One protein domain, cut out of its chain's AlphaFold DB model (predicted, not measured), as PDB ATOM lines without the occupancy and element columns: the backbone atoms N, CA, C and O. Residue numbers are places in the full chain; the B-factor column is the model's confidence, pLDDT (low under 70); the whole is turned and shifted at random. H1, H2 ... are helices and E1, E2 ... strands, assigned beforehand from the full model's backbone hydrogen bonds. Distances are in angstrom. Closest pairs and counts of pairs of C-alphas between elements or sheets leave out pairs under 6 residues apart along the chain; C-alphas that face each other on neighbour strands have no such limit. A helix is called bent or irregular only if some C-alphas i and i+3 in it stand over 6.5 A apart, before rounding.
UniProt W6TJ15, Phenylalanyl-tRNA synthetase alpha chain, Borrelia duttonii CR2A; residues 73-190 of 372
ATOM      1  N   LYS A  73       5.240  24.578 223.763       86.75
ATOM      2  CA  LYS A  73       4.038  24.124 223.046       86.75
ATOM      3  C   LYS A  73       3.220  25.277 222.460       86.75
ATOM      4  O   LYS A  73       2.639  25.116 221.396       86.75
ATOM      5  N   GLY A  74       3.154  26.422 223.139       88.81
ATOM      6  CA  GLY A  74       2.512  27.628 222.607       88.81
ATOM      7  C   GLY A  74       3.226  28.158 221.362       88.81
ATOM      8  O   GLY A  74       2.578  28.480 220.370       88.81
ATOM      9  N   VAL A  75       4.561  28.182 221.393       87.81
ATOM     10  CA  VAL A  75       5.395  28.567 220.243       87.81
ATOM     11  C   VAL A  75       5.255  27.563 219.094       87.81
ATOM     12  O   VAL A  75       5.135  27.967 217.939       87.81
ATOM     13  N   ASP A  76       5.217  26.263 219.393       87.62
ATOM     14  CA  ASP A  76       4.960  25.213 218.401       87.62
ATOM     15  C   ASP A  76       3.582  25.374 217.745       87.62
ATOM     16  O   ASP A  76       3.485  25.408 216.522       87.62
ATOM     17  N   ALA A  77       2.530  25.579 218.542       87.44
ATOM     18  CA  ALA A  77       1.173  25.804 218.046       87.44
ATOM     19  C   ALA A  77       1.053  27.066 217.177       87.44
ATOM     20  O   ALA A  77       0.263  27.088 216.235       87.44
ATOM     21  N   PHE A  78       1.837  28.107 217.463       86.38
ATOM     22  CA  PHE A  78       1.901  29.298 216.620       86.38
ATOM     23  C   PHE A  78       2.543  29.005 215.253       86.38
ATOM     24  O   PHE A  78       2.008  29.412 214.225       86.38
ATOM     25  N   ASN A  79       3.661  28.272 215.225       86.00
ATOM     26  CA  ASN A  79       4.397  27.987 213.987       86.00
ATOM     27  C   ASN A  79       3.738  26.894 213.128       86.00
ATOM     28  O   ASN A  79       3.721  26.997 211.903       86.00
ATOM     29  N   ASN A  80       3.213  25.845 213.763       84.31
ATOM     30  CA  ASN A  80       2.695  24.637 213.111       84.31
ATOM     31  C   ASN A  80       1.156  24.564 213.085       84.31
ATOM     32  O   ASN A  80       0.591  23.611 212.540       84.31
ATOM     33  N   GLY A  81       0.480  25.570 213.647       84.81
ATOM     34  CA  GLY A  81      -0.974  25.642 213.763       84.81
ATOM     35  C   GLY A  81      -1.525  24.867 214.963       84.81
ATOM     36  O   GLY A  81      -0.954  23.875 215.426       84.81
ATOM     37  N   LEU A  82      -2.682  25.309 215.458       87.44
ATOM     38  CA  LEU A  82      -3.388  24.641 216.553       87.44
ATOM     39  C   LEU A  82      -3.915  23.273 216.106       87.44
ATOM     40  O   LEU A  82      -4.311  23.082 214.954       87.44
ATOM     41  N   ILE A  83      -3.980  22.314 217.031       87.06
ATOM     42  CA  ILE A  83      -4.527  20.978 216.742       87.06
ATOM     43  C   ILE A  83      -5.980  21.113 216.276       87.06
ATOM     44  O   ILE A  83      -6.376  20.502 215.288       87.06
ATOM     45  N   GLU A  84      -6.751  21.973 216.936       87.19
ATOM     46  CA  GLU A  84      -8.132  22.299 216.605       87.19
ATOM     47  C   GLU A  84      -8.277  22.856 215.175       87.19
ATOM     48  O   GLU A  84      -9.148  22.411 214.427       87.19
ATOM     49  N   GLU A  85      -7.391  23.769 214.762       86.81
ATOM     50  CA  GLU A  85      -7.364  24.350 213.408       86.81
ATOM     51  C   GLU A  85      -7.046  23.283 212.352       86.81
ATOM     52  O   GLU A  85      -7.689  23.212 211.300       86.81
ATOM     53  N   ARG A  86      -6.095  22.396 212.654       86.88
ATOM     54  CA  ARG A  86      -5.714  21.284 211.778       86.88
ATOM     55  C   ARG A  86      -6.845  20.267 211.623       86.88
ATOM     56  O   ARG A  86      -7.074  19.795 210.511       86.88
ATOM     57  N   ILE A  87      -7.576  19.960 212.700       85.81
ATOM     58  CA  ILE A  87      -8.761  19.086 212.659       85.81
ATOM     59  C   ILE A  87      -9.826  19.685 211.743       85.81
ATOM     60  O   ILE A  87     -10.320  18.998 210.853       85.81
ATOM     61  N   VAL A  88     -10.162  20.963 211.935       85.62
ATOM     62  CA  VAL A  88     -11.177  21.643 211.122       85.62
ATOM     63  C   VAL A  88     -10.776  21.660 209.649       85.62
ATOM     64  O   VAL A  88     -11.577  21.282 208.799       85.62
ATOM     65  N   THR A  89      -9.523  22.007 209.350       86.44
ATOM     66  CA  THR A  89      -9.007  22.052 207.974       86.44
ATOM     67  C   THR A  89      -9.087  20.682 207.295       86.44
ATOM     68  O   THR A  89      -9.511  20.583 206.146       86.44
ATOM     69  N   LEU A  90      -8.733  19.611 208.012       86.31
ATOM     70  CA  LEU A  90      -8.775  18.241 207.503       86.31
ATOM     71  C   LEU A  90     -10.210  17.785 207.191       86.31
ATOM     72  O   LEU A  90     -10.460  17.235 206.120       86.31
ATOM     73  N   VAL A  91     -11.148  18.052 208.104       85.81
ATOM     74  CA  VAL A  91     -12.567  17.690 207.948       85.81
ATOM     75  C   VAL A  91     -13.241  18.517 206.843       85.81
ATOM     76  O   VAL A  91     -14.148  18.026 206.179       85.81
ATOM     77  N   SER A  92     -12.788  19.750 206.589       84.31
ATOM     78  CA  SER A  92     -13.267  20.551 205.453       84.31
ATOM     79  C   SER A  92     -12.801  20.027 204.091       84.31
ATOM     80  O   SER A  92     -13.456  20.292 203.087       84.31
ATOM     81  N   GLN A  93     -11.678  19.309 204.031       85.38
ATOM     82  CA  GLN A  93     -11.106  18.806 202.776       85.38
ATOM     83  C   GLN A  93     -11.580  17.396 202.426       85.38
ATOM     84  O   GLN A  93     -11.668  17.049 201.247       85.38
ATOM     85  N   LYS A  94     -11.855  16.562 203.433       84.81
ATOM     86  CA  LYS A  94     -12.290  15.179 203.236       84.81
ATOM     87  C   LYS A  94     -13.099  14.662 204.419       84.81
ATOM     88  O   LYS A  94     -12.983  15.140 205.542       84.81
ATOM     89  N   MET A  95     -13.873  13.615 204.162       83.31
ATOM     90  CA  MET A  95     -14.591  12.879 205.197       83.31
ATOM     91  C   MET A  95     -13.609  12.077 206.062       83.31
ATOM     92  O   MET A  95     -12.837  11.270 205.541       83.31
ATOM     93  N   VAL A  96     -13.654  12.282 207.381       84.19
ATOM     94  CA  VAL A  96     -12.768  11.613 208.348       84.19
ATOM     95  C   VAL A  96     -13.584  10.975 209.469       84.19
ATOM     96  O   VAL A  96     -14.501  11.579 210.029       84.19
ATOM     97  N   LEU A  97     -13.225   9.737 209.809       84.44
ATOM     98  CA  LEU A  97     -13.745   9.017 210.969       84.44
ATOM     99  C   LEU A  97     -12.922   9.359 212.215       84.44
ATOM    100  O   LEU A  97     -11.696   9.463 212.138       84.44
ATOM    101  N   VAL A  98     -13.563   9.432 213.385       81.50
ATOM    102  CA  VAL A  98     -12.877   9.727 214.665       81.50
ATOM    103  C   VAL A  98     -11.704   8.783 214.938       81.50
ATOM    104  O   VAL A  98     -10.672   9.212 215.446       81.50
ATOM    105  N   SER A  99     -11.835   7.505 214.569       81.56
ATOM    106  CA  SER A  99     -10.785   6.492 214.742       81.56
ATOM    107  C   SER A  99      -9.504   6.810 213.972       81.56
ATOM    108  O   SER A  99      -8.423   6.428 214.408       81.56
ATOM    109  N   ASN A 100      -9.622   7.518 212.847       84.62
ATOM    110  CA  ASN A 100      -8.517   7.766 211.926       84.62
ATOM    111  C   ASN A 100      -7.890   9.153 212.137       84.62
ATOM    112  O   ASN A 100      -6.853   9.455 211.547       84.62
ATOM    113  N   LEU A 101      -8.473   9.993 212.999       81.94
ATOM    114  CA  LEU A 101      -8.043  11.381 213.174       81.94
ATOM    115  C   LEU A 101      -6.587  11.493 213.654       81.94
ATOM    116  O   LEU A 101      -5.813  12.293 213.131       81.94
ATOM    117  N   ALA A 102      -6.199  10.654 214.619       85.19
ATOM    118  CA  ALA A 102      -4.846  10.641 215.172       85.19
ATOM    119  C   ALA A 102      -3.801  10.206 214.129       85.19
ATOM    120  O   ALA A 102      -2.754  10.841 213.992       85.19
ATOM    121  N   SER A 103      -4.113   9.170 213.340       84.56
ATOM    122  CA  SER A 103      -3.229   8.676 212.279       84.56
ATOM    123  C   SER A 103      -3.063   9.671 211.132       84.56
ATOM    124  O   SER A 103      -1.960   9.826 210.616       84.56
ATOM    125  N   GLU A 104      -4.131  10.372 210.745       83.69
ATOM    126  CA  GLU A 104      -4.079  11.322 209.632       83.69
ATOM    127  C   GLU A 104      -3.347  12.617 209.993       83.69
ATOM    128  O   GLU A 104      -2.621  13.165 209.163       83.69
ATOM    129  N   LEU A 105      -3.483  13.082 211.237       82.81
ATOM    130  CA  LEU A 105      -2.784  14.273 211.720       82.81
ATOM    131  C   LEU A 105      -1.356  13.984 212.201       82.81
ATOM    132  O   LEU A 105      -0.589  14.931 212.384       82.81
ATOM    133  N   LYS A 106      -0.982  12.709 212.381       84.06
ATOM    134  CA  LYS A 106       0.291  12.280 212.991       84.06
ATOM    135  C   LYS A 106       0.511  12.911 214.376       84.06
ATOM    136  O   LYS A 106       1.605  13.372 214.688       84.06
ATOM    137  N   ILE A 107      -0.545  12.963 215.187       83.06
ATOM    138  CA  ILE A 107      -0.532  13.495 216.559       83.06
ATOM    139  C   ILE A 107      -0.969  12.378 217.512       83.06
ATOM    140  O   ILE A 107      -1.711  11.477 217.118       83.06
ATOM    141  N   ASP A 108      -0.518  12.432 218.766       83.56
ATOM    142  CA  ASP A 108      -0.960  11.517 219.819       83.56
ATOM    143  C   ASP A 108      -2.497  11.505 219.942       83.56
ATOM    144  O   ASP A 108      -3.162  12.548 219.967       83.56
ATOM    145  N   PHE A 109      -3.055  10.299 220.059       83.00
ATOM    146  CA  PHE A 109      -4.482  10.054 220.250       83.00
ATOM    147  C   PHE A 109      -5.070  10.856 221.419       83.00
ATOM    148  O   PHE A 109      -6.207  11.322 221.341       83.00
ATOM    149  N   ARG A 110      -4.299  11.059 222.495       83.38
ATOM    150  CA  ARG A 110      -4.735  11.818 223.675       83.38
ATOM    151  C   ARG A 110      -5.001  13.289 223.359       83.38
ATOM    152  O   ARG A 110      -6.054  13.811 223.731       83.38
ATOM    153  N   ASP A 111      -4.055  13.950 222.700       81.69
ATOM    154  CA  ASP A 111      -4.125  15.388 222.414       81.69
ATOM    155  C   ASP A 111      -5.204  15.676 221.365       81.69
ATOM    156  O   ASP A 111      -6.002  16.603 221.508       81.69
ATOM    157  N   VAL A 112      -5.305  14.793 220.373       84.69
ATOM    158  CA  VAL A 112      -6.364  14.801 219.365       84.69
ATOM    159  C   VAL A 112      -7.752  14.613 219.984       84.69
ATOM    160  O   VAL A 112      -8.672  15.373 219.680       84.69
ATOM    161  N   GLY A 113      -7.912  13.630 220.874       84.25
ATOM    162  CA  GLY A 113      -9.183  13.381 221.552       84.25
ATOM    163  C   GLY A 113      -9.631  14.572 222.402       84.25
ATOM    164  O   GLY A 113     -10.813  14.921 222.412       84.25
ATOM    165  N   LYS A 114      -8.684  15.248 223.066       84.81
ATOM    166  CA  LYS A 114      -8.954  16.463 223.845       84.81
ATOM    167  C   LYS A 114      -9.418  17.621 222.954       84.81
ATOM    168  O   LYS A 114     -10.440  18.232 223.263       84.81
ATOM    169  N   ALA A 115      -8.711  17.882 221.853       84.81
ATOM    170  CA  ALA A 115      -9.057  18.933 220.895       84.81
ATOM    171  C   ALA A 115     -10.441  18.693 220.263       84.81
ATOM    172  O   ALA A 115     -11.288  19.586 220.245       84.81
ATOM    173  N   PHE A 116     -10.726  17.456 219.842       85.38
ATOM    174  CA  PHE A 116     -12.047  17.075 219.335       85.38
ATOM    175  C   PHE A 116     -13.149  17.276 220.387       85.38
ATOM    176  O   PHE A 116     -14.204  17.838 220.092       85.38
ATOM    177  N   GLY A 117     -12.903  16.861 221.633       84.38
ATOM    178  CA  GLY A 117     -13.852  17.029 222.732       84.38
ATOM    179  C   GLY A 117     -14.130  18.493 223.092       84.38
ATOM    180  O   GLY A 117     -15.243  18.803 223.516       84.38
ATOM    181  N   ASN A 118     -13.151  19.391 222.932       85.00
ATOM    182  CA  ASN A 118     -13.345  20.839 223.073       85.00
ATOM    183  C   ASN A 118     -14.237  21.375 221.944       85.00
ATOM    184  O   ASN A 118     -15.297  21.933 222.219       85.00
ATOM    185  N   LEU A 119     -13.872  21.109 220.686       84.69
ATOM    186  CA  LEU A 119     -14.626  21.557 219.509       84.69
ATOM    187  C   LEU A 119     -16.064  21.022 219.481       84.69
ATOM    188  O   LEU A 119     -16.979  21.704 219.024       84.69
ATOM    189  N   SER A 120     -16.288  19.805 219.981       85.19
ATOM    190  CA  SER A 120     -17.634  19.244 220.071       85.19
ATOM    191  C   SER A 120     -18.477  19.908 221.162       85.19
ATOM    192  O   SER A 120     -19.651  20.193 220.929       85.19
ATOM    193  N   ARG A 121     -17.882  20.227 222.323       83.88
ATOM    194  CA  ARG A 121     -18.555  20.983 223.396       83.88
ATOM    195  C   ARG A 121     -18.906  22.410 222.983       83.88
ATOM    196  O   ARG A 121     -19.950  22.906 223.381       83.88
ATOM    197  N   GLU A 122     -18.067  23.035 222.164       81.44
ATOM    198  CA  GLU A 122     -18.318  24.358 221.577       81.44
ATOM    199  C   GLU A 122     -19.384  24.334 220.467       81.44
ATOM    200  O   GLU A 122     -19.783  25.381 219.963       81.44
ATOM    201  N   GLY A 123     -19.856  23.147 220.065       79.94
ATOM    202  CA  GLY A 123     -20.830  22.991 218.986       79.94
ATOM    203  C   GLY A 123     -20.241  23.163 217.583       79.94
ATOM    204  O   GLY A 123     -21.000  23.211 216.616       79.94
ATOM    205  N   VAL A 124     -18.911  23.212 217.453       83.69
ATOM    206  CA  VAL A 124     -18.205  23.334 216.167       83.69
ATOM    207  C   VAL A 124     -18.270  22.024 215.392       83.69
ATOM    208  O   VAL A 124     -18.552  22.018 214.193       83.69
ATOM    209  N   LEU A 125     -18.042  20.906 216.088       85.62
ATOM    210  CA  LEU A 125     -18.038  19.560 215.520       85.62
ATOM    211  C   LEU A 125     -19.112  18.672 216.156       85.62
ATOM    212  O   LEU A 125     -19.455  18.793 217.331       85.62
ATOM    213  N   SER A 126     -19.619  17.720 215.385       83.31
ATOM    214  CA  SER A 126     -20.532  16.686 215.870       83.31
ATOM    215  C   SER A 126     -20.245  15.340 215.226       83.31
ATOM    216  O   SER A 126     -19.565  15.266 214.205       83.31
ATOM    217  N   LEU A 127     -20.761  14.279 215.844       85.31
ATOM    218  CA  LEU A 127     -20.669  12.925 215.317       85.31
ATOM    219  C   LEU A 127     -21.927  12.590 214.527       85.31
ATOM    220  O   LEU A 127     -23.031  12.660 215.067       85.31
ATOM    221  N   GLY A 128     -21.745  12.221 213.263       79.75
ATOM    222  CA  GLY A 128     -22.793  11.624 212.444       79.75
ATOM    223  C   GLY A 128     -23.064  10.167 212.828       79.75
ATOM    224  O   GLY A 128     -22.323   9.548 213.599       79.75
ATOM    225  N   SER A 129     -24.119   9.596 212.249       75.25
ATOM    226  CA  SER A 129     -24.610   8.243 212.558       75.25
ATOM    227  C   SER A 129     -23.560   7.144 212.345       75.25
ATOM    228  O   SER A 129     -23.561   6.144 213.058       75.25
ATOM    229  N   ASN A 130     -22.612   7.360 211.426       76.88
ATOM    230  CA  ASN A 130     -21.536   6.419 211.098       76.88
ATOM    231  C   ASN A 130     -20.189   6.758 211.769       76.88
ATOM    232  O   ASN A 130     -19.144   6.301 211.310       76.88
ATOM    233  N   LYS A 131     -20.188   7.550 212.856       81.44
ATOM    234  CA  LYS A 131     -18.972   8.063 213.534       81.44
ATOM    235  C   LYS A 131     -18.087   8.956 212.647       81.44
ATOM    236  O   LYS A 131     -16.885   9.095 212.889       81.44
ATOM    237  N   GLU A 132     -18.689   9.565 211.636       83.81
ATOM    238  CA  GLU A 132     -18.090  10.619 210.819       83.81
ATOM    239  C   GLU A 132     -18.135  11.963 211.550       83.81
ATOM    240  O   GLU A 132     -19.028  12.207 212.366       83.81
ATOM    241  N   ILE A 133     -17.167  12.830 211.273       84.50
ATOM    242  CA  ILE A 133     -17.101  14.156 211.885       84.50
ATOM    243  C   ILE A 133     -17.791  15.164 210.972       84.50
ATOM    244  O   ILE A 133     -17.398  15.334 209.822       84.50
ATOM    245  N   ILE A 134     -18.798  15.852 211.507       82.75
ATOM    246  CA  ILE A 134     -19.598  16.846 210.790       82.75
ATOM    247  C   ILE A 134     -19.348  18.223 211.402       82.75
ATOM    248  O   ILE A 134     -19.516  18.408 212.612       82.75
ATOM    249  N   ILE A 135     -18.985  19.194 210.561       83.06
ATOM    250  CA  ILE A 135     -18.854  20.606 210.939       83.06
ATOM    251  C   ILE A 135     -20.254  21.220 211.023       83.06
ATOM    252  O   ILE A 135     -21.008  21.172 210.055       83.06
ATOM    253  N   LYS A 136     -20.599  21.796 212.178       81.38
ATOM    254  CA  LYS A 136     -21.887  22.469 212.403       81.38
ATOM    255  C   LYS A 136     -21.770  23.981 212.277       81.38
ATOM    256  O   LYS A 136     -22.473  24.579 211.471       81.38
ATOM    257  N   ASN A 137     -20.895  24.592 213.072       78.88
ATOM    258  CA  ASN A 137     -20.710  26.038 213.080       78.88
ATOM    259  C   ASN A 137     -19.241  26.403 213.333       78.88
ATOM    260  O   ASN A 137     -18.695  26.126 214.392       78.88
ATOM    261  N   LEU A 138     -18.598  27.044 212.356       76.56
ATOM    262  CA  LEU A 138     -17.204  27.485 212.468       76.56
ATOM    263  C   LEU A 138     -17.051  28.843 213.165       76.56
ATOM    264  O   LEU A 138     -15.928  29.241 213.479       76.56
ATOM    265  N   GLU A 139     -18.133  29.591 213.366       70.94
ATOM    266  CA  GLU A 139     -18.090  30.936 213.949       70.94
ATOM    267  C   GLU A 139     -17.817  30.909 215.454       70.94
ATOM    268  O   GLU A 139     -17.071  31.750 215.942       70.94
ATOM    269  N   CYS A 140     -18.319  29.901 216.171       70.88
ATOM    270  CA  CYS A 140     -18.133  29.753 217.617       70.88
ATOM    271  C   CYS A 140     -16.790  29.125 218.030       70.88
ATOM    272  O   CYS A 140     -16.578  28.852 219.209       70.88
ATOM    273  N   ALA A 141     -15.890  28.861 217.080       78.50
ATOM    274  CA  ALA A 141     -14.696  28.076 217.351       78.50
ATOM    275  C   ALA A 141     -13.635  28.869 218.131       78.50
ATOM    276  O   ALA A 141     -13.039  29.819 217.609       78.50
ATOM    277  N   SER A 142     -13.347  28.437 219.363       81.50
ATOM    278  CA  SER A 142     -12.454  29.155 220.284       81.50
ATOM    279  C   SER A 142     -11.014  29.264 219.775       81.50
ATOM    280  O   SER A 142     -10.322  30.236 220.088       81.50
ATOM    281  N   TYR A 143     -10.567  28.324 218.928       82.44
ATOM    282  CA  TYR A 143      -9.208  28.310 218.372       82.44
ATOM    283  C   TYR A 143      -8.857  29.592 217.602       82.44
ATOM    284  O   TYR A 143      -7.693  29.987 217.578       82.44
ATOM    285  N   LYS A 144      -9.847  30.280 217.011       85.50
ATOM    286  CA  LYS A 144      -9.641  31.566 216.322       85.50
ATOM    287  C   LYS A 144      -9.158  32.643 217.291       85.50
ATOM    288  O   LYS A 144      -8.208  33.358 216.994       85.50
ATOM    289  N   MET A 145      -9.776  32.713 218.467       84.69
ATOM    290  CA  MET A 145      -9.377  33.640 219.524       84.69
ATOM    291  C   MET A 145      -8.038  33.229 220.142       84.69
ATOM    292  O   MET A 145      -7.185  34.079 220.382       84.69
ATOM    293  N   VAL A 146      -7.804  31.924 220.336       87.44
ATOM    294  CA  VAL A 146      -6.501  31.425 220.811       87.44
ATOM    295  C   VAL A 146      -5.382  31.853 219.862       87.44
ATOM    296  O   VAL A 146      -4.339  32.295 220.330       87.44
ATOM    297  N   LYS A 147      -5.599  31.801 218.544       88.38
ATOM    298  CA  LYS A 147      -4.625  32.255 217.541       88.38
ATOM    299  C   LYS A 147      -4.273  33.738 217.695       88.38
ATOM    300  O   LYS A 147      -3.093  34.074 217.725       88.38
ATOM    301  N   ILE A 148      -5.274  34.598 217.901       88.56
ATOM    302  CA  ILE A 148      -5.068  36.033 218.172       88.56
ATOM    303  C   ILE A 148      -4.264  36.231 219.467       88.56
ATOM    304  O   ILE A 148      -3.346  37.049 219.518       88.56
ATOM    305  N   LEU A 149      -4.564  35.464 220.520       90.06
ATOM    306  CA  LEU A 149      -3.816  35.525 221.780       90.06
ATOM    307  C   LEU A 149      -2.365  35.044 221.618       90.06
ATOM    308  O   LEU A 149      -1.463  35.658 222.183       90.06
ATOM    309  N   LEU A 150      -2.124  33.990 220.833       90.44
ATOM    310  CA  LEU A 150      -0.775  33.512 220.508       90.44
ATOM    311  C   LEU A 150       0.026  34.584 219.753       90.44
ATOM    312  O   LEU A 150       1.181  34.827 220.095       90.44
ATOM    313  N   GLU A 151      -0.595  35.261 218.783       88.94
ATOM    314  CA  GLU A 151       0.015  36.374 218.041       88.94
ATOM    315  C   GLU A 151       0.391  37.538 218.966       88.94
ATOM    316  O   GLU A 151       1.527  38.015 218.931       88.94
ATOM    317  N   ARG A 152      -0.525  37.958 219.850       89.44
ATOM    318  CA  ARG A 152      -0.270  39.037 220.822       89.44
ATOM    319  C   ARG A 152       0.827  38.674 221.831       89.44
ATOM    320  O   ARG A 152       1.538  39.564 222.295       89.44
ATOM    321  N   ALA A 153       0.950  37.393 222.184       89.56
ATOM    322  CA  ALA A 153       1.896  36.893 223.182       89.56
ATOM    323  C   ALA A 153       3.294  36.565 222.621       89.56
ATOM    324  O   ALA A 153       4.154  36.093 223.365       89.56
ATOM    325  N   ARG A 154       3.519  36.770 221.314       85.44
ATOM    326  CA  ARG A 154       4.761  36.395 220.622       85.44
ATOM    327  C   ARG A 154       5.987  37.115 221.179       85.44
ATOM    328  O   ARG A 154       6.990  36.473 221.483       85.44
ATOM    329  N   ASP A 155       5.886  38.435 221.293       84.00
ATOM    330  CA  ASP A 155       7.019  39.302 221.632       84.00
ATOM    331  C   ASP A 155       6.987  39.777 223.094       84.00
ATOM    332  O   ASP A 155       7.987  40.278 223.612       84.00
ATOM    333  N   GLN A 156       5.852  39.618 223.782       90.19
ATOM    334  CA  GLN A 156       5.673  40.049 225.169       90.19
ATOM    335  C   GLN A 156       4.649  39.198 225.927       90.19
ATOM    336  O   GLN A 156       3.729  38.632 225.343       90.19
ATOM    337  N   ASP A 157       4.784  39.154 227.254       92.19
ATOM    338  CA  ASP A 157       3.801  38.505 228.126       92.19
ATOM    339  C   ASP A 157       2.464  39.278 228.104       92.19
ATOM    340  O   ASP A 157       2.452  40.509 228.189       92.19
ATOM    341  N   LEU A 158       1.331  38.570 228.061       92.00
ATOM    342  CA  LEU A 158       0.003  39.196 228.108       92.00
ATOM    343  C   LEU A 158      -0.384  39.532 229.546       92.00
ATOM    344  O   LEU A 158      -0.403  38.642 230.393       92.00
ATOM    345  N   LEU A 159      -0.725  40.791 229.816       91.69
ATOM    346  CA  LEU A 159      -1.253  41.222 231.111       91.69
ATOM    347  C   LEU A 159      -2.751  40.914 231.209       91.69
ATOM    348  O   LEU A 159      -3.502  41.272 230.306       91.69
ATOM    349  N   GLU A 160      -3.182  40.324 232.325       90.38
ATOM    350  CA  GLU A 160      -4.584  39.961 232.581       90.38
ATOM    351  C   GLU A 160      -5.556  41.141 232.417       90.38
ATOM    352  O   GLU A 160      -6.576  41.006 231.752       90.38
ATOM    353  N   ASP A 161      -5.197  42.325 232.923       88.31
ATOM    354  CA  ASP A 161      -6.028  43.539 232.827       88.31
ATOM    355  C   ASP A 161      -6.232  44.053 231.392       88.31
ATOM    356  O   ASP A 161      -7.095  44.894 231.150       88.31
ATOM    357  N   ALA A 162      -5.399  43.610 230.447       89.31
ATOM    358  CA  ALA A 162      -5.466  44.008 229.043       89.31
ATOM    359  C   ALA A 162      -6.260  43.009 228.181       89.31
ATOM    360  O   ALA A 162      -6.254  43.119 226.949       89.31
ATOM    361  N   LEU A 163      -6.890  42.012 228.810       89.94
ATOM    362  CA  LEU A 163      -7.697  40.991 228.154       89.94
ATOM    363  C   LEU A 163      -9.186  41.256 228.378       89.94
ATOM    364  O   LEU A 163      -9.605  41.696 229.450       89.94
ATOM    365  N   SER A 164      -9.998  40.976 227.360       91.25
ATOM    366  CA  SER A 164     -11.455  40.999 227.507       91.25
ATOM    367  C   SER A 164     -11.946  39.818 228.354       91.25
ATOM    368  O   SER A 164     -11.235  38.832 228.565       91.25
ATOM    369  N   GLN A 165     -13.192  39.879 228.827       87.75
ATOM    370  CA  GLN A 165     -13.767  38.809 229.646       87.75
ATOM    371  C   GLN A 165     -13.819  37.460 228.902       87.75
ATOM    372  O   GLN A 165     -13.559  36.415 229.499       87.75
ATOM    373  N   ASP A 166     -14.061  37.488 227.589       86.44
ATOM    374  CA  ASP A 166     -14.060  36.294 226.736       86.44
ATOM    375  C   ASP A 166     -12.643  35.731 226.540       86.44
ATOM    376  O   ASP A 166     -12.428  34.518 226.613       86.44
ATOM    377  N   GLU A 167     -11.652  36.609 226.352       88.88
ATOM    378  CA  GLU A 167     -10.241  36.221 226.239       88.88
ATOM    379  C   GLU A 167      -9.735  35.554 227.522       88.88
ATOM    380  O   GLU A 167      -9.014  34.558 227.451       88.88
ATOM    381  N   LEU A 168     -10.154  36.049 228.691       88.69
ATOM    382  CA  LEU A 168      -9.801  35.476 229.991       88.69
ATOM    383  C   LEU A 168     -10.359  34.063 230.179       88.69
ATOM    384  O   LEU A 168      -9.642  33.158 230.615       88.69
ATOM    385  N   LEU A 169     -11.621  33.840 229.806       86.88
ATOM    386  CA  LEU A 169     -12.225  32.510 229.878       86.88
ATOM    387  C   LEU A 169     -11.471  31.517 228.989       86.88
ATOM    388  O   LEU A 169     -11.177  30.400 229.417       86.88
ATOM    389  N   ILE A 170     -11.088  31.936 227.784       86.44
ATOM    390  CA  ILE A 170     -10.358  31.082 226.848       86.44
ATOM    391  C   ILE A 170      -8.931  30.823 227.336       86.44
ATOM    392  O   ILE A 170      -8.535  29.664 227.452       86.44
ATOM    393  N   ILE A 171      -8.157  31.857 227.674       88.38
ATOM    394  CA  ILE A 171      -6.748  31.695 228.064       88.38
ATOM    395  C   ILE A 171      -6.605  30.876 229.353       88.38
ATOM    396  O   ILE A 171      -5.648  30.109 229.496       88.38
ATOM    397  N   SER A 172      -7.582  30.954 230.264       86.56
ATOM    398  CA  SER A 172      -7.596  30.159 231.496       86.56
ATOM    399  C   SER A 172      -7.639  28.644 231.216       86.56
ATOM    400  O   SER A 172      -6.936  27.879 231.872       86.56
ATOM    401  N   ASN A 173      -8.347  28.204 230.166       86.50
ATOM    402  CA  ASN A 173      -8.404  26.794 229.749       86.50
ATOM    403  C   ASN A 173      -7.093  26.274 229.130       86.50
ATOM    404  O   ASN A 173      -6.830  25.067 229.153       86.50
ATOM    405  N   TYR A 174      -6.270  27.169 228.580       86.62
ATOM    406  CA  TYR A 174      -4.997  26.841 227.930       86.62
ATOM    407  C   TYR A 174      -3.776  27.244 228.765       86.62
ATOM    408  O   TYR A 174      -2.654  27.247 228.246       86.62
ATOM    409  N   SER A 175      -3.968  27.555 230.052       89.62
ATOM    410  CA  SER A 175      -2.899  28.017 230.931       89.62
ATOM    411  C   SER A 175      -2.781  27.222 232.230       89.62
ATOM    412  O   SER A 175      -3.744  26.681 232.767       89.62
ATOM    413  N   LYS A 176      -1.549  27.117 232.739       89.19
ATOM    414  CA  LYS A 176      -1.250  26.523 234.051       89.19
ATOM    415  C   LYS A 176      -0.160  27.309 234.765       89.19
ATOM    416  O   LYS A 176       0.768  27.831 234.149       89.19
ATOM    417  N   LYS A 177      -0.222  27.317 236.099       86.56
ATOM    418  CA  LYS A 177       0.826  27.891 236.960       86.56
ATOM    419  C   LYS A 177       2.014  26.940 237.157       86.56
ATOM    420  O   LYS A 177       3.168  27.347 237.037       86.56
ATOM    421  N   LYS A 178       1.748  25.660 237.447       83.75
ATOM    422  CA  LYS A 178       2.760  24.602 237.646       83.75
ATOM    423  C   LYS A 178       2.595  23.506 236.594       83.75
ATOM    424  O   LYS A 178       1.472  23.204 236.207       83.75
ATOM    425  N   GLY A 179       3.708  22.911 236.158       79.88
ATOM    426  CA  GLY A 179       3.693  21.858 235.136       79.88
ATOM    427  C   GLY A 179       3.204  22.346 233.771       79.88
ATOM    428  O   GLY A 179       2.511  21.615 233.084       79.88
ATOM    429  N   ALA A 180       3.522  23.591 233.400       79.12
ATOM    430  CA  ALA A 180       2.984  24.244 232.206       79.12
ATOM    431  C   ALA A 180       3.597  23.763 230.872       79.12
ATOM    432  O   ALA A 180       3.300  24.330 229.831       79.12
ATOM    433  N   SER A 181       4.458  22.742 230.874       79.50
ATOM    434  CA  SER A 181       5.093  22.225 229.651       79.50
ATOM    435  C   SER A 181       4.098  21.576 228.684       79.50
ATOM    436  O   SER A 181       4.391  21.439 227.502       79.50
ATOM    437  N   ASP A 182       2.926  21.159 229.173       82.56
ATOM    438  CA  ASP A 182       1.898  20.482 228.381       82.56
ATOM    439  C   ASP A 182       0.778  21.404 227.863       82.56
ATOM    440  O   ASP A 182      -0.082  20.927 227.123       82.56
ATOM    441  N   VAL A 183       0.799  22.696 228.207       88.00
ATOM    442  CA  VAL A 183      -0.209  23.708 227.831       88.00
ATOM    443  C   VAL A 183       0.416  24.865 227.052       88.00
ATOM    444  O   VAL A 183       1.636  24.963 227.000       88.00
ATOM    445  N   LEU A 184      -0.398  25.737 226.447       89.81
ATOM    446  CA  LEU A 184       0.073  26.818 225.565       89.81
ATOM    447  C   LEU A 184       0.641  28.018 226.337       89.81
ATOM    448  O   LEU A 184       1.604  28.641 225.891       89.81
ATOM    449  N   PHE A 185       0.067  28.322 227.506       92.38
ATOM    450  CA  PHE A 185       0.447  29.479 228.314       92.38
ATOM    451  C   PHE A 185       0.871  29.080 229.734       92.38
ATOM    452  O   PHE A 185       0.267  28.235 230.398       92.38
ATOM    453  N   LYS A 186       1.904  29.743 230.243       93.06
ATOM    454  CA  LYS A 186       2.343  29.676 231.634       93.06
ATOM    455  C   LYS A 186       1.899  30.934 232.368       93.06
ATOM    456  O   LYS A 186       2.187  32.042 231.922       93.06
ATOM    457  N   ILE A 187       1.267  30.749 233.522       93.50
ATOM    458  CA  ILE A 187       0.847  31.854 234.390       93.50
ATOM    459  C   ILE A 187       2.043  32.327 235.224       93.50
ATOM    460  O   ILE A 187       2.689  31.530 235.912       93.50
ATOM    461  N   ILE A 188       2.331  33.625 235.165       90.88
ATOM    462  CA  ILE A 188       3.386  34.304 235.915       90.88
ATOM    463  C   ILE A 188       2.749  35.424 236.727       90.88
ATOM    464  O   ILE A 188       2.200  36.372 236.184       90.88
ATOM    465  N   GLU A 189       2.871  35.343 238.041       90.50
ATOM    466  CA  GLU A 189       2.409  36.387 238.950       90.50
ATOM    467  C   GLU A 189       3.583  37.292 239.323       90.50
ATOM    468  O   GLU A 189       4.630  36.810 239.764       90.50
ATOM    469  N   LYS A 190       3.409  38.604 239.166       87.25
ATOM    470  CA  LYS A 190       4.359  39.614 239.636       87.25
ATOM    471  C   LYS A 190       3.630  40.596 240.536       87.25
ATOM    472  O   LYS A 190       2.627  41.184 240.146       87.25
TER     473      LYS A 190
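Overview. This is residues 73 to 190 of the 372 residues of the protein "Phenylalanyl-tRNA synthetase alpha chain" of Borrelia duttonii CR2A (UniProt W6TJ15). Two lobes stand end to end along the longest axis: in one, helices H2, H3 and H4 cross one another, with the small hairpin E1 and E2 packed on H2 and H4; in the other, H5 crosses both H1 and H6, and strand E3 runs out to the far end. The lobes are joined by the tight link from H1 to H2 and by the short link from E2 to H5. The printed part has 118 residues, with six named helices and three named strands in the order H1 H2 H3 H4 E1 E2 H5 H6 E3, and its class is mostly helix. E1 and E2 form one antiparallel sheet, while E3 pairs with no named strand. The whole is compact by its radius of gyration of the C-alphas, 15.0 A, yet only just elongated, spanning 51 by 26 by 22 A.

Along the chain. H1 holds residues 73 to 80, beginning at C-alpha 73 (4.038, 24.124, 223.046). H2 holds residues 83 to 93 and is 15.6 A long. H3, residues 98 to 105, is irregular: C-alphas 99 and 102 are 7.3 A apart. H4, residues 109 to 121, is the longest helix at 18.1 A and begins at C-alpha 109 (-4.482, 10.054, 220.250). E1 is residues 125 to 127 and E2 residues 133 to 135. H5, residues 143 to 152, measures 14.2 A, and H6, residues 165 to 173, 13.2 A. E3, residues 185 to 190, measures 15.7 A and ends at C-alpha 190 (4.359, 39.614, 239.636).

Arrangement. H1 touches H5 about perpendicular at 79 degrees, closest at the C-alphas of Phe 78 and Leu 150, 6.3 A. H2 touches H4 at 76 degrees, about perpendicular, closest at the C-alphas of Glu 84 and Ala 115, 5.5 A. H3 only just touches H4, with 3 pairs of C-alphas within 8 A, through residues 109 to 112 of H4 alone; the closest are those of Ala 102 and Phe 109, 5.1 A. In the hairpin of E1 and E2, N 126 and O 134 are 2.9 A apart, within hydrogen-bond range. The closest C-alphas of H2 and E2 are those of Val 91 and Ile 133, 7.0 A. H5 touches H6 about perpendicular at 85 degrees, closest at the C-alphas of Val 146 and Ile 170, 7.2 A. H4 and H6 are apart. Residues 175 to 176 pair parallel with residues 185 to 186 of E3. Every O i to N i+4 pair is within hydrogen-bond range in H1, H2, H4 and H5, against 2 of 4 in H3 and 4 of 5 in H6.

Size, cuts and confidence. The C-alphas farthest apart are those of Asn 130 and Lys 190, 50.9 A. The links from H5 to H6 and from H6 to E3 are long. The printed part has no cut, and no printed residue is under 70 in pLDDT.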